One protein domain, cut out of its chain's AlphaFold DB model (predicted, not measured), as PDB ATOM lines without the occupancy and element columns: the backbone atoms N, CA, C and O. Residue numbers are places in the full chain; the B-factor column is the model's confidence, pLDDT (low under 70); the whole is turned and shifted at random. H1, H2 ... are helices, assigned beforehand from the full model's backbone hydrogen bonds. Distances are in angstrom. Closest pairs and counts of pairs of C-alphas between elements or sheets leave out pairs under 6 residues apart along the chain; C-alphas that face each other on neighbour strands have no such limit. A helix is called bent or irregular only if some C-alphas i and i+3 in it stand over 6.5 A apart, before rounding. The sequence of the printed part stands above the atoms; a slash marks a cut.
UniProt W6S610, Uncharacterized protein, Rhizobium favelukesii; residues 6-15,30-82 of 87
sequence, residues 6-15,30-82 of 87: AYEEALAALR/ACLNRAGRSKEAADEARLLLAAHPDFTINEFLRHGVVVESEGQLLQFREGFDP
ATOM      1  N   ALA A   6       4.792  98.727 301.161       63.22
ATOM      2  CA  ALA A   6       5.539  98.542 299.920       63.22
ATOM      3  C   ALA A   6       5.779  97.069 299.534       63.22
ATOM      4  O   ALA A   6       6.377  96.791 298.499       63.22
ATOM      5  N   TYR A   7       5.295  96.108 300.331       66.31
ATOM      6  CA  TYR A   7       5.347  94.688 299.963       66.31
ATOM      7  C   TYR A   7       4.424  94.376 298.779       66.31
ATOM      8  O   TYR A   7       4.806  93.610 297.903       66.31
ATOM      9  N   GLU A   8       3.253  95.015 298.700       65.62
ATOM     10  CA  GLU A   8       2.345  94.885 297.550       65.62
ATOM     11  C   GLU A   8       2.934  95.516 296.281       65.62
ATOM     12  O   GLU A   8       2.859  94.931 295.202       65.62
ATOM     13  N   GLU A   9       3.595  96.673 296.400       67.75
ATOM     14  CA  GLU A   9       4.330  97.279 295.282       67.75
ATOM     15  C   GLU A   9       5.496  96.400 294.824       67.75
ATOM     16  O   GLU A   9       5.671  96.191 293.621       67.75
ATOM     17  N   ALA A  10       6.258  95.836 295.764       69.00
ATOM     18  CA  ALA A  10       7.323  94.890 295.458       69.00
ATOM     19  C   ALA A  10       6.765  93.647 294.749       69.00
ATOM     20  O   ALA A  10       7.299  93.242 293.719       69.00
ATOM     21  N   LEU A  11       5.650  93.085 295.221       70.62
ATOM     22  CA  LEU A  11       4.976  91.955 294.576       70.62
ATOM     23  C   LEU A  11       4.498  92.299 293.161       70.62
ATOM     24  O   LEU A  11       4.715  91.516 292.233       70.62
ATOM     25  N   ALA A  12       3.897  93.473 292.967       72.69
ATOM     26  CA  ALA A  12       3.447  93.936 291.658       72.69
ATOM     27  C   ALA A  12       4.618  94.144 290.684       72.69
ATOM     28  O   ALA A  12       4.512  93.793 289.507       72.69
ATOM     29  N   ALA A  13       5.747  94.673 291.164       70.62
ATOM     30  CA  ALA A  13       6.963  94.831 290.373       70.62
ATOM     31  C   ALA A  13       7.593  93.474 290.013       70.62
ATOM     32  O   ALA A  13       7.945  93.251 288.855       70.62
ATOM     33  N   LEU A  14       7.668  92.544 290.971       71.06
ATOM     34  CA  LEU A  14       8.237  91.208 290.774       71.06
ATOM     35  C   LEU A  14       7.400  90.364 289.799       71.06
ATOM     36  O   LEU A  14       7.966  89.656 288.970       71.06
ATOM     37  N   ARG A  15       6.065  90.488 289.831       70.81
ATOM     38  CA  ARG A  15       5.151  89.803 288.894       70.81
ATOM     39  C   ARG A  15       5.184  90.351 287.467       70.81
ATOM     40  O   ARG A  15       4.765  89.658 286.548       70.81
ATOM     41  N   ALA A  30       9.138  85.471 300.328       80.94
ATOM     42  CA  ALA A  30       9.508  86.232 301.512       80.94
ATOM     43  C   ALA A  30       8.670  87.505 301.696       80.94
ATOM     44  O   ALA A  30       8.256  87.807 302.816       80.94
ATOM     45  N   CYS A  31       8.374  88.238 300.617       80.19
ATOM     46  CA  CYS A  31       7.501  89.409 300.679       80.19
ATOM     47  C   CYS A  31       6.086  89.041 301.146       80.19
ATOM     48  O   CYS A  31       5.540  89.738 301.999       80.19
ATOM     49  N   LEU A  32       5.512  87.939 300.647       81.31
ATOM     50  CA  LEU A  32       4.204  87.438 301.087       81.31
ATOM     51  C   LEU A  32       4.218  87.065 302.571       81.31
ATOM     52  O   LEU A  32       3.303  87.438 303.305       81.31
ATOM     53  N   ASN A  33       5.269  86.379 303.031       80.06
ATOM     54  CA  ASN A  33       5.388  85.986 304.431       80.06
ATOM     55  C   ASN A  33       5.466  87.218 305.353       80.06
ATOM     56  O   ASN A  33       4.682  87.340 306.293       80.06
ATOM     57  N   ARG A  34       6.320  88.198 305.018       76.75
ATOM     58  CA  ARG A  34       6.465  89.454 305.782       76.75
ATOM     59  C   ARG A  34       5.227  90.352 305.720       76.75
ATOM     60  O   ARG A  34       5.002  91.120 306.650       76.75
ATOM     61  N   ALA A  35       4.408  90.233 304.677       78.00
ATOM     62  CA  ALA A  35       3.106  90.893 304.582       78.00
ATOM     63  C   ALA A  35       2.006  90.204 305.422       78.00
ATOM     64  O   ALA A  35       0.855  90.635 305.384       78.00
ATOM     65  N   GLY A  36       2.320  89.125 306.152       79.31
ATOM     66  CA  GLY A  36       1.348  88.341 306.922       79.31
ATOM     67  C   GLY A  36       0.475  87.421 306.062       79.31
ATOM     68  O   GLY A  36      -0.450  86.786 306.567       79.31
ATOM     69  N   ARG A  37       0.771  87.303 304.760       82.31
ATOM     70  CA  ARG A  37       0.065  86.443 303.796       82.31
ATOM     71  C   ARG A  37       0.685  85.043 303.780       82.31
ATOM     72  O   ARG A  37       1.017  84.499 302.730       82.31
ATOM     73  N   SER A  38       0.850  84.446 304.961       79.94
ATOM     74  CA  SER A  38       1.616  83.205 305.157       79.94
ATOM     75  C   SER A  38       1.070  82.017 304.358       79.94
ATOM     76  O   SER A  38       1.843  81.178 303.907       79.94
ATOM     77  N   LYS A  39      -0.250  81.959 304.128       83.00
ATOM     78  CA  LYS A  39      -0.870  80.916 303.294       83.00
ATOM     79  C   LYS A  39      -0.407  81.002 301.837       83.00
ATOM     80  O   LYS A  39      -0.015  79.998 301.261       83.00
ATOM     81  N   GLU A  40      -0.402  82.204 301.277       83.56
ATOM     82  CA  GLU A  40       0.038  82.435 299.899       83.56
ATOM     83  C   GLU A  40       1.548  82.270 299.763       83.56
ATOM     84  O   GLU A  40       2.016  81.720 298.774       83.56
ATOM     85  N   ALA A  41       2.314  82.665 300.785       83.50
ATOM     86  CA  ALA A  41       3.746  82.394 300.840       83.50
ATOM     87  C   ALA A  41       4.041  80.885 300.767       83.50
ATOM     88  O   ALA A  41       4.942  80.477 300.041       83.50
ATOM     89  N   ALA A  42       3.266  80.058 301.477       84.44
ATOM     90  CA  ALA A  42       3.414  78.605 301.446       84.44
ATOM     91  C   ALA A  42       3.016  77.997 300.093       84.44
ATOM     92  O   ALA A  42       3.687  77.082 299.616       84.44
ATOM     93  N   ASP A  43       1.954  78.500 299.463       87.06
ATOM     94  CA  ASP A  43       1.543  78.042 298.134       87.06
ATOM     95  C   ASP A  43       2.613  78.380 297.075       87.06
ATOM     96  O   ASP A  43       3.029  77.486 296.332       87.06
ATOM     97  N   GLU A  44       3.171  79.598 297.091       85.44
ATOM     98  CA  GLU A  44       4.259  79.975 296.172       85.44
ATOM     99  C   GLU A  44       5.577  79.265 296.477       85.44
ATOM    100  O   GLU A  44       6.314  78.922 295.553       85.44
ATOM    101  N   ALA A  45       5.873  78.978 297.748       85.00
ATOM    102  CA  ALA A  45       7.037  78.179 298.118       85.00
ATOM    103  C   ALA A  45       6.942  76.754 297.549       85.00
ATOM    104  O   ALA A  45       7.933  76.222 297.045       85.00
ATOM    105  N   ARG A  46       5.745  76.147 297.552       86.06
ATOM    106  CA  ARG A  46       5.530  74.835 296.924       86.06
ATOM    107  C   ARG A  46       5.703  74.887 295.410       86.06
ATOM    108  O   ARG A  46       6.332  73.986 294.858       86.06
ATOM    109  N   LEU A  47       5.181  75.915 294.738       86.44
ATOM    110  CA  LEU A  47       5.386  76.078 293.293       86.44
ATOM    111  C   LEU A  47       6.866  76.268 292.957       86.44
ATOM    112  O   LEU A  47       7.360  75.661 292.006       86.44
ATOM    113  N   LEU A  48       7.586  77.041 293.772       85.12
ATOM    114  CA  LEU A  48       9.022  77.244 293.633       85.12
ATOM    115  C   LEU A  48       9.804  75.945 293.740       85.12
ATOM    116  O   LEU A  48      10.583  75.658 292.838       85.12
ATOM    117  N   LEU A  49       9.560  75.134 294.766       84.38
ATOM    118  CA  LEU A  49      10.226  73.838 294.900       84.38
ATOM    119  C   LEU A  49       9.834  72.849 293.793       84.38
ATOM    120  O   LEU A  49      10.656  72.035 293.383       84.38
ATOM    121  N   ALA A  50       8.602  72.920 293.283       85.19
ATOM    122  CA  ALA A  50       8.165  72.070 292.177       85.19
ATOM    123  C   ALA A  50       8.863  72.427 290.851       85.19
ATOM    124  O   ALA A  50       9.195  71.531 290.077       85.19
ATOM    125  N   ALA A  51       9.088  73.717 290.584       84.00
ATOM    126  CA  ALA A  51       9.776  74.184 289.377       84.00
ATOM    127  C   ALA A  51      11.309  74.155 289.507       84.00
ATOM    128  O   ALA A  51      12.013  73.927 288.523       84.00
ATOM    129  N   HIS A  52      11.818  74.382 290.719       84.19
ATOM    130  CA  HIS A  52      13.234  74.467 291.064       84.19
ATOM    131  C   HIS A  52      13.517  73.639 292.324       84.19
ATOM    132  O   HIS A  52      13.658  74.193 293.416       84.19
ATOM    133  N   PRO A  53      13.616  72.303 292.196       82.44
ATOM    134  CA  PRO A  53      13.891  71.419 293.332       82.44
ATOM    135  C   PRO A  53      15.274  71.645 293.957       82.44
ATOM    136  O   PRO A  53      15.535  71.196 295.068       82.44
ATOM    137  N   ASP A  54      16.169  72.312 293.226       81.94
ATOM    138  CA  ASP A  54      17.510  72.712 293.649       81.94
ATOM    139  C   ASP A  54      17.523  73.998 294.487       81.94
ATOM    140  O   ASP A  54      18.573  74.371 295.009       81.94
ATOM    141  N   PHE A  55      16.389  74.694 294.602       83.19
ATOM    142  CA  PHE A  55      16.298  75.938 295.353       83.19
ATOM    143  C   PHE A  55      16.504  75.696 296.850       83.19
ATOM    144  O   PHE A  55      15.793  74.901 297.465       83.19
ATOM    145  N   THR A  56      17.422  76.451 297.453       81.50
ATOM    146  CA  THR A  56      17.643  76.456 298.905       81.50
ATOM    147  C   THR A  56      17.624  77.869 299.471       81.50
ATOM    148  O   THR A  56      17.949  78.849 298.786       81.50
ATOM    149  N   ILE A  57      17.277  77.988 300.757       76.88
ATOM    150  CA  ILE A  57      17.314  79.273 301.462       76.88
ATOM    151  C   ILE A  57      18.745  79.829 301.458       76.88
ATOM    152  O   ILE A  57      18.927  81.024 301.226       76.88
ATOM    153  N   ASN A  58      19.778  79.003 301.667       77.12
ATOM    154  CA  ASN A  58      21.159  79.491 301.668       77.12
ATOM    155  C   ASN A  58      21.613  79.987 300.291       77.12
ATOM    156  O   ASN A  58      22.326  80.990 300.221       77.12
ATOM    157  N   GLU A  59      21.210  79.328 299.200       77.25
ATOM    158  CA  GLU A  59      21.495  79.814 297.846       77.25
ATOM    159  C   GLU A  59      20.807  81.165 297.609       77.25
ATOM    160  O   GLU A  59      21.433  82.103 297.111       77.25
ATOM    161  N   PHE A  60      19.551  81.302 298.040       77.31
ATOM    162  CA  PHE A  60      18.819  82.562 297.969       77.31
ATOM    163  C   PHE A  60      19.497  83.674 298.775       77.31
ATOM    164  O   PHE A  60      19.739  84.752 298.235       77.31
ATOM    165  N   LEU A  61      19.862  83.417 300.031       70.88
ATOM    166  CA  LEU A  61      20.527  84.400 300.889       70.88
ATOM    167  C   LEU A  61      21.920  84.784 300.360       70.88
ATOM    168  O   LEU A  61      22.331  85.929 300.525       70.88
ATOM    169  N   ARG A  62      22.639  83.871 299.689       69.38
ATOM    170  CA  ARG A  62      23.954  84.161 299.086       69.38
ATOM    171  C   ARG A  62      23.878  84.889 297.743       69.38
ATOM    172  O   ARG A  62      24.716  85.747 297.486       69.38
ATOM    173  N   HIS A  63      22.924  84.537 296.879       66.88
ATOM    174  CA  HIS A  63      22.903  84.979 295.474       66.88
ATOM    175  C   HIS A  63      21.705  85.865 295.109       66.88
ATOM    176  O   HIS A  63      21.822  86.732 294.245       66.88
ATOM    177  N   GLY A  64      20.559  85.695 295.767       58.78
ATOM    178  CA  GLY A  64      19.362  86.516 295.550       58.78
ATOM    179  C   GLY A  64      19.437  87.894 296.214       58.78
ATOM    180  O   GLY A  64      18.759  88.828 295.784       58.78
ATOM    181  N   VAL A  65      20.297  88.033 297.226       55.66
ATOM    182  CA  VAL A  65      20.377  89.189 298.134       55.66
ATOM    183  C   VAL A  65      21.695  89.970 297.951       55.66
ATOM    184  O   VAL A  65      22.153  90.680 298.832       55.66
ATOM    185  N   VAL A  66      22.318  89.887 296.768       50.59
ATOM    186  CA  VAL A  66      23.632  90.504 296.450       50.59
ATOM    187  C   VAL A  66      23.649  92.046 296.572       50.59
ATOM    188  O   VAL A  66      24.710  92.658 296.522       50.59
ATOM    189  N   VAL A  67      22.495  92.693 296.776       50.81
ATOM    190  CA  VAL A  67      22.364  94.160 296.901       50.81
ATOM    191  C   VAL A  67      21.692  94.584 298.219       50.81
ATOM    192  O   VAL A  67      21.345  95.750 298.372       50.81
ATOM    193  N   GLU A  68      21.470  93.680 299.180       55.66
ATOM    194  CA  GLU A  68      20.760  94.043 300.419       55.66
ATOM    195  C   GLU A  68      21.643  93.964 301.663       55.66
ATOM    196  O   GLU A  68      22.594  93.191 301.746       55.66
ATOM    197  N   SER A  69      21.340  94.829 302.630       59.81
ATOM    198  CA  SER A  69      22.124  94.984 303.860       59.81
ATOM    199  C   SER A  69      21.966  93.767 304.782       59.81
ATOM    200  O   SER A  69      20.950  93.076 304.729       59.81
ATOM    201  N   GLU A  70      22.908  93.536 305.703       62.16
ATOM    202  CA  GLU A  70      22.854  92.406 306.658       62.16
ATOM    203  C   GLU A  70      21.537  92.326 307.454       62.16
ATOM    204  O   GLU A  70      21.024  91.240 307.720       62.16
ATOM    205  N   GLY A  71      20.924  93.471 307.769       60.06
ATOM    206  CA  GLY A  71      19.607  93.512 308.414       60.06
ATOM    207  C   GLY A  71      18.466  92.967 307.545       60.06
ATOM    208  O   GLY A  71      17.514  92.400 308.072       60.06
ATOM    209  N   GLN A  72      18.559  93.088 306.219       63.12
ATOM    210  CA  GLN A  72      17.578  92.525 305.286       63.12
ATOM    211  C   GLN A  72      17.758  91.007 305.159       63.12
ATOM    212  O   GLN A  72      16.766  90.284 305.132       63.12
ATOM    213  N   LEU A  73      19.001  90.506 305.189       65.31
ATOM    214  CA  LEU A  73      19.295  89.065 305.192       65.31
ATOM    215  C   LEU A  73      18.642  88.335 306.372       65.31
ATOM    216  O   LEU A  73      18.040  87.278 306.184       65.31
ATOM    217  N   LEU A  74      18.718  88.914 307.571       67.62
ATOM    218  CA  LEU A  74      18.068  88.363 308.763       67.62
ATOM    219  C   LEU A  74      16.545  88.308 308.601       67.62
ATOM    220  O   LEU A  74      15.939  87.276 308.873       67.62
ATOM    221  N   GLN A  75      15.932  89.367 308.068       66.62
ATOM    222  CA  GLN A  75      14.483  89.407 307.849       66.62
ATOM    223  C   GLN A  75      14.003  88.399 306.801       66.62
ATOM    224  O   GLN A  75      12.930  87.816 306.965       66.62
ATOM    225  N   PHE A  76      14.783  88.187 305.736       68.06
ATOM    226  CA  PHE A  76      14.511  87.137 304.756       68.06
ATOM    227  C   PHE A  76      14.586  85.761 305.408       68.06
ATOM    228  O   PHE A  76      13.656  84.976 305.261       68.06
ATOM    229  N   ARG A  77      15.648  85.493 306.176       69.94
ATOM    230  CA  ARG A  77      15.826  84.222 306.887       69.94
ATOM    231  C   ARG A  77      14.657  83.931 307.832       69.94
ATOM    232  O   ARG A  77      14.086  82.851 307.755       69.94
ATOM    233  N   GLU A  78      14.250  84.908 308.639       72.12
ATOM    234  CA  GLU A  78      13.072  84.804 309.515       72.12
ATOM    235  C   GLU A  78      11.774  84.543 308.738       72.12
ATOM    236  O   GLU A  78      10.900  83.825 309.211       72.12
ATOM    237  N   GLY A  79      11.632  85.115 307.538       67.25
ATOM    238  CA  GLY A  79      10.458  84.911 306.688       67.25
ATOM    239  C   GLY A  79      10.375  83.516 306.059       67.25
ATOM    240  O   GLY A  79       9.284  83.087 305.690       67.25
ATOM    241  N   PHE A  80      11.497  82.803 305.935       70.56
ATOM    242  CA  PHE A  80      11.523  81.434 305.410       70.56
ATOM    243  C   PHE A  80      11.440  80.357 306.492       70.56
ATOM    244  O   PHE A  80      11.036  79.239 306.182       70.56
ATOM    245  N   ASP A  81      11.760  80.689 307.742       73.94
ATOM    246  CA  ASP A  81      11.737  79.765 308.883       73.94
ATOM    247  C   ASP A  81      10.408  78.986 309.041       73.94
ATOM    248  O   ASP A  81      10.443  77.769 309.209       73.94
ATOM    249  N   PRO A  82       9.214  79.602 308.888       72.44
ATOM    250  CA  PRO A  82       7.956  78.860 309.002       72.44
ATOM    251  C   PRO A  82       7.564  78.071 307.737       72.44
ATOM    252  O   PRO A  82       6.494  77.465 307.723       72.44
TER     253      PRO A  82
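AT A GLANCE: This is residues 6 to 15 and 30 to 82 of the 87 residues of an uncharacterized protein of Rhizobium favelukesii (UniProt W6S610). Short H2 sits in the middle, with H1, residues 38 to 41 of H3 and residues 76 to 80 of H5 packed on it; H4 and H5 form a hairpin, and residues 46 to 54 and 66 to 71 stick out. The printed part has 63 residues with five named helices, H1 to H5 in order, class all helix. It is compact, radius of gyration of the C-alphas 11.6 A, spanning 28 by 28 by 22 A.

HOW THE PARTS SIT: Start at H1, residues 6 to 15: it touches the hub H2, residues 30 to 34, closest at C-alphas 7 and 31, 5.7 A. Next, residues 38 to 41 of H3, residues 38 to 51, touch H2, closest at C-alphas 41 and 32, 5.1 A. H4, residues 57 to 64, touches H5, residues 70 to 82, opposite ways at an only just steep 38 degrees, closest at C-alphas 61 and 73, 6.5 A. Residues 76 to 80 of H5 touch H2, closest at C-alphas 79 and 30, 5.4 A. H3 and H4 are apart. Every O i to N i+4 pair is within hydrogen-bond range in H1, H2, H3 and H4, and 8 of 9 in H5.

IN THESE COORDINATES: Find C-alpha 6 at (5.539, 98.542, 299.920), where H1 begins; H3 spans 19.9 A. H5, 20.3 A, ends at C-alpha 82 (7.956, 78.860, 309.002), only just irregular: C-alphas 79 and 82 are 6.9 A apart.

THE WHOLE: Across the cut, residues 16 to 29, C-alphas 15 and 30 are 13.8 A apart. Residues 6 to 10, 62 to 77 and 79 have pLDDT under 70.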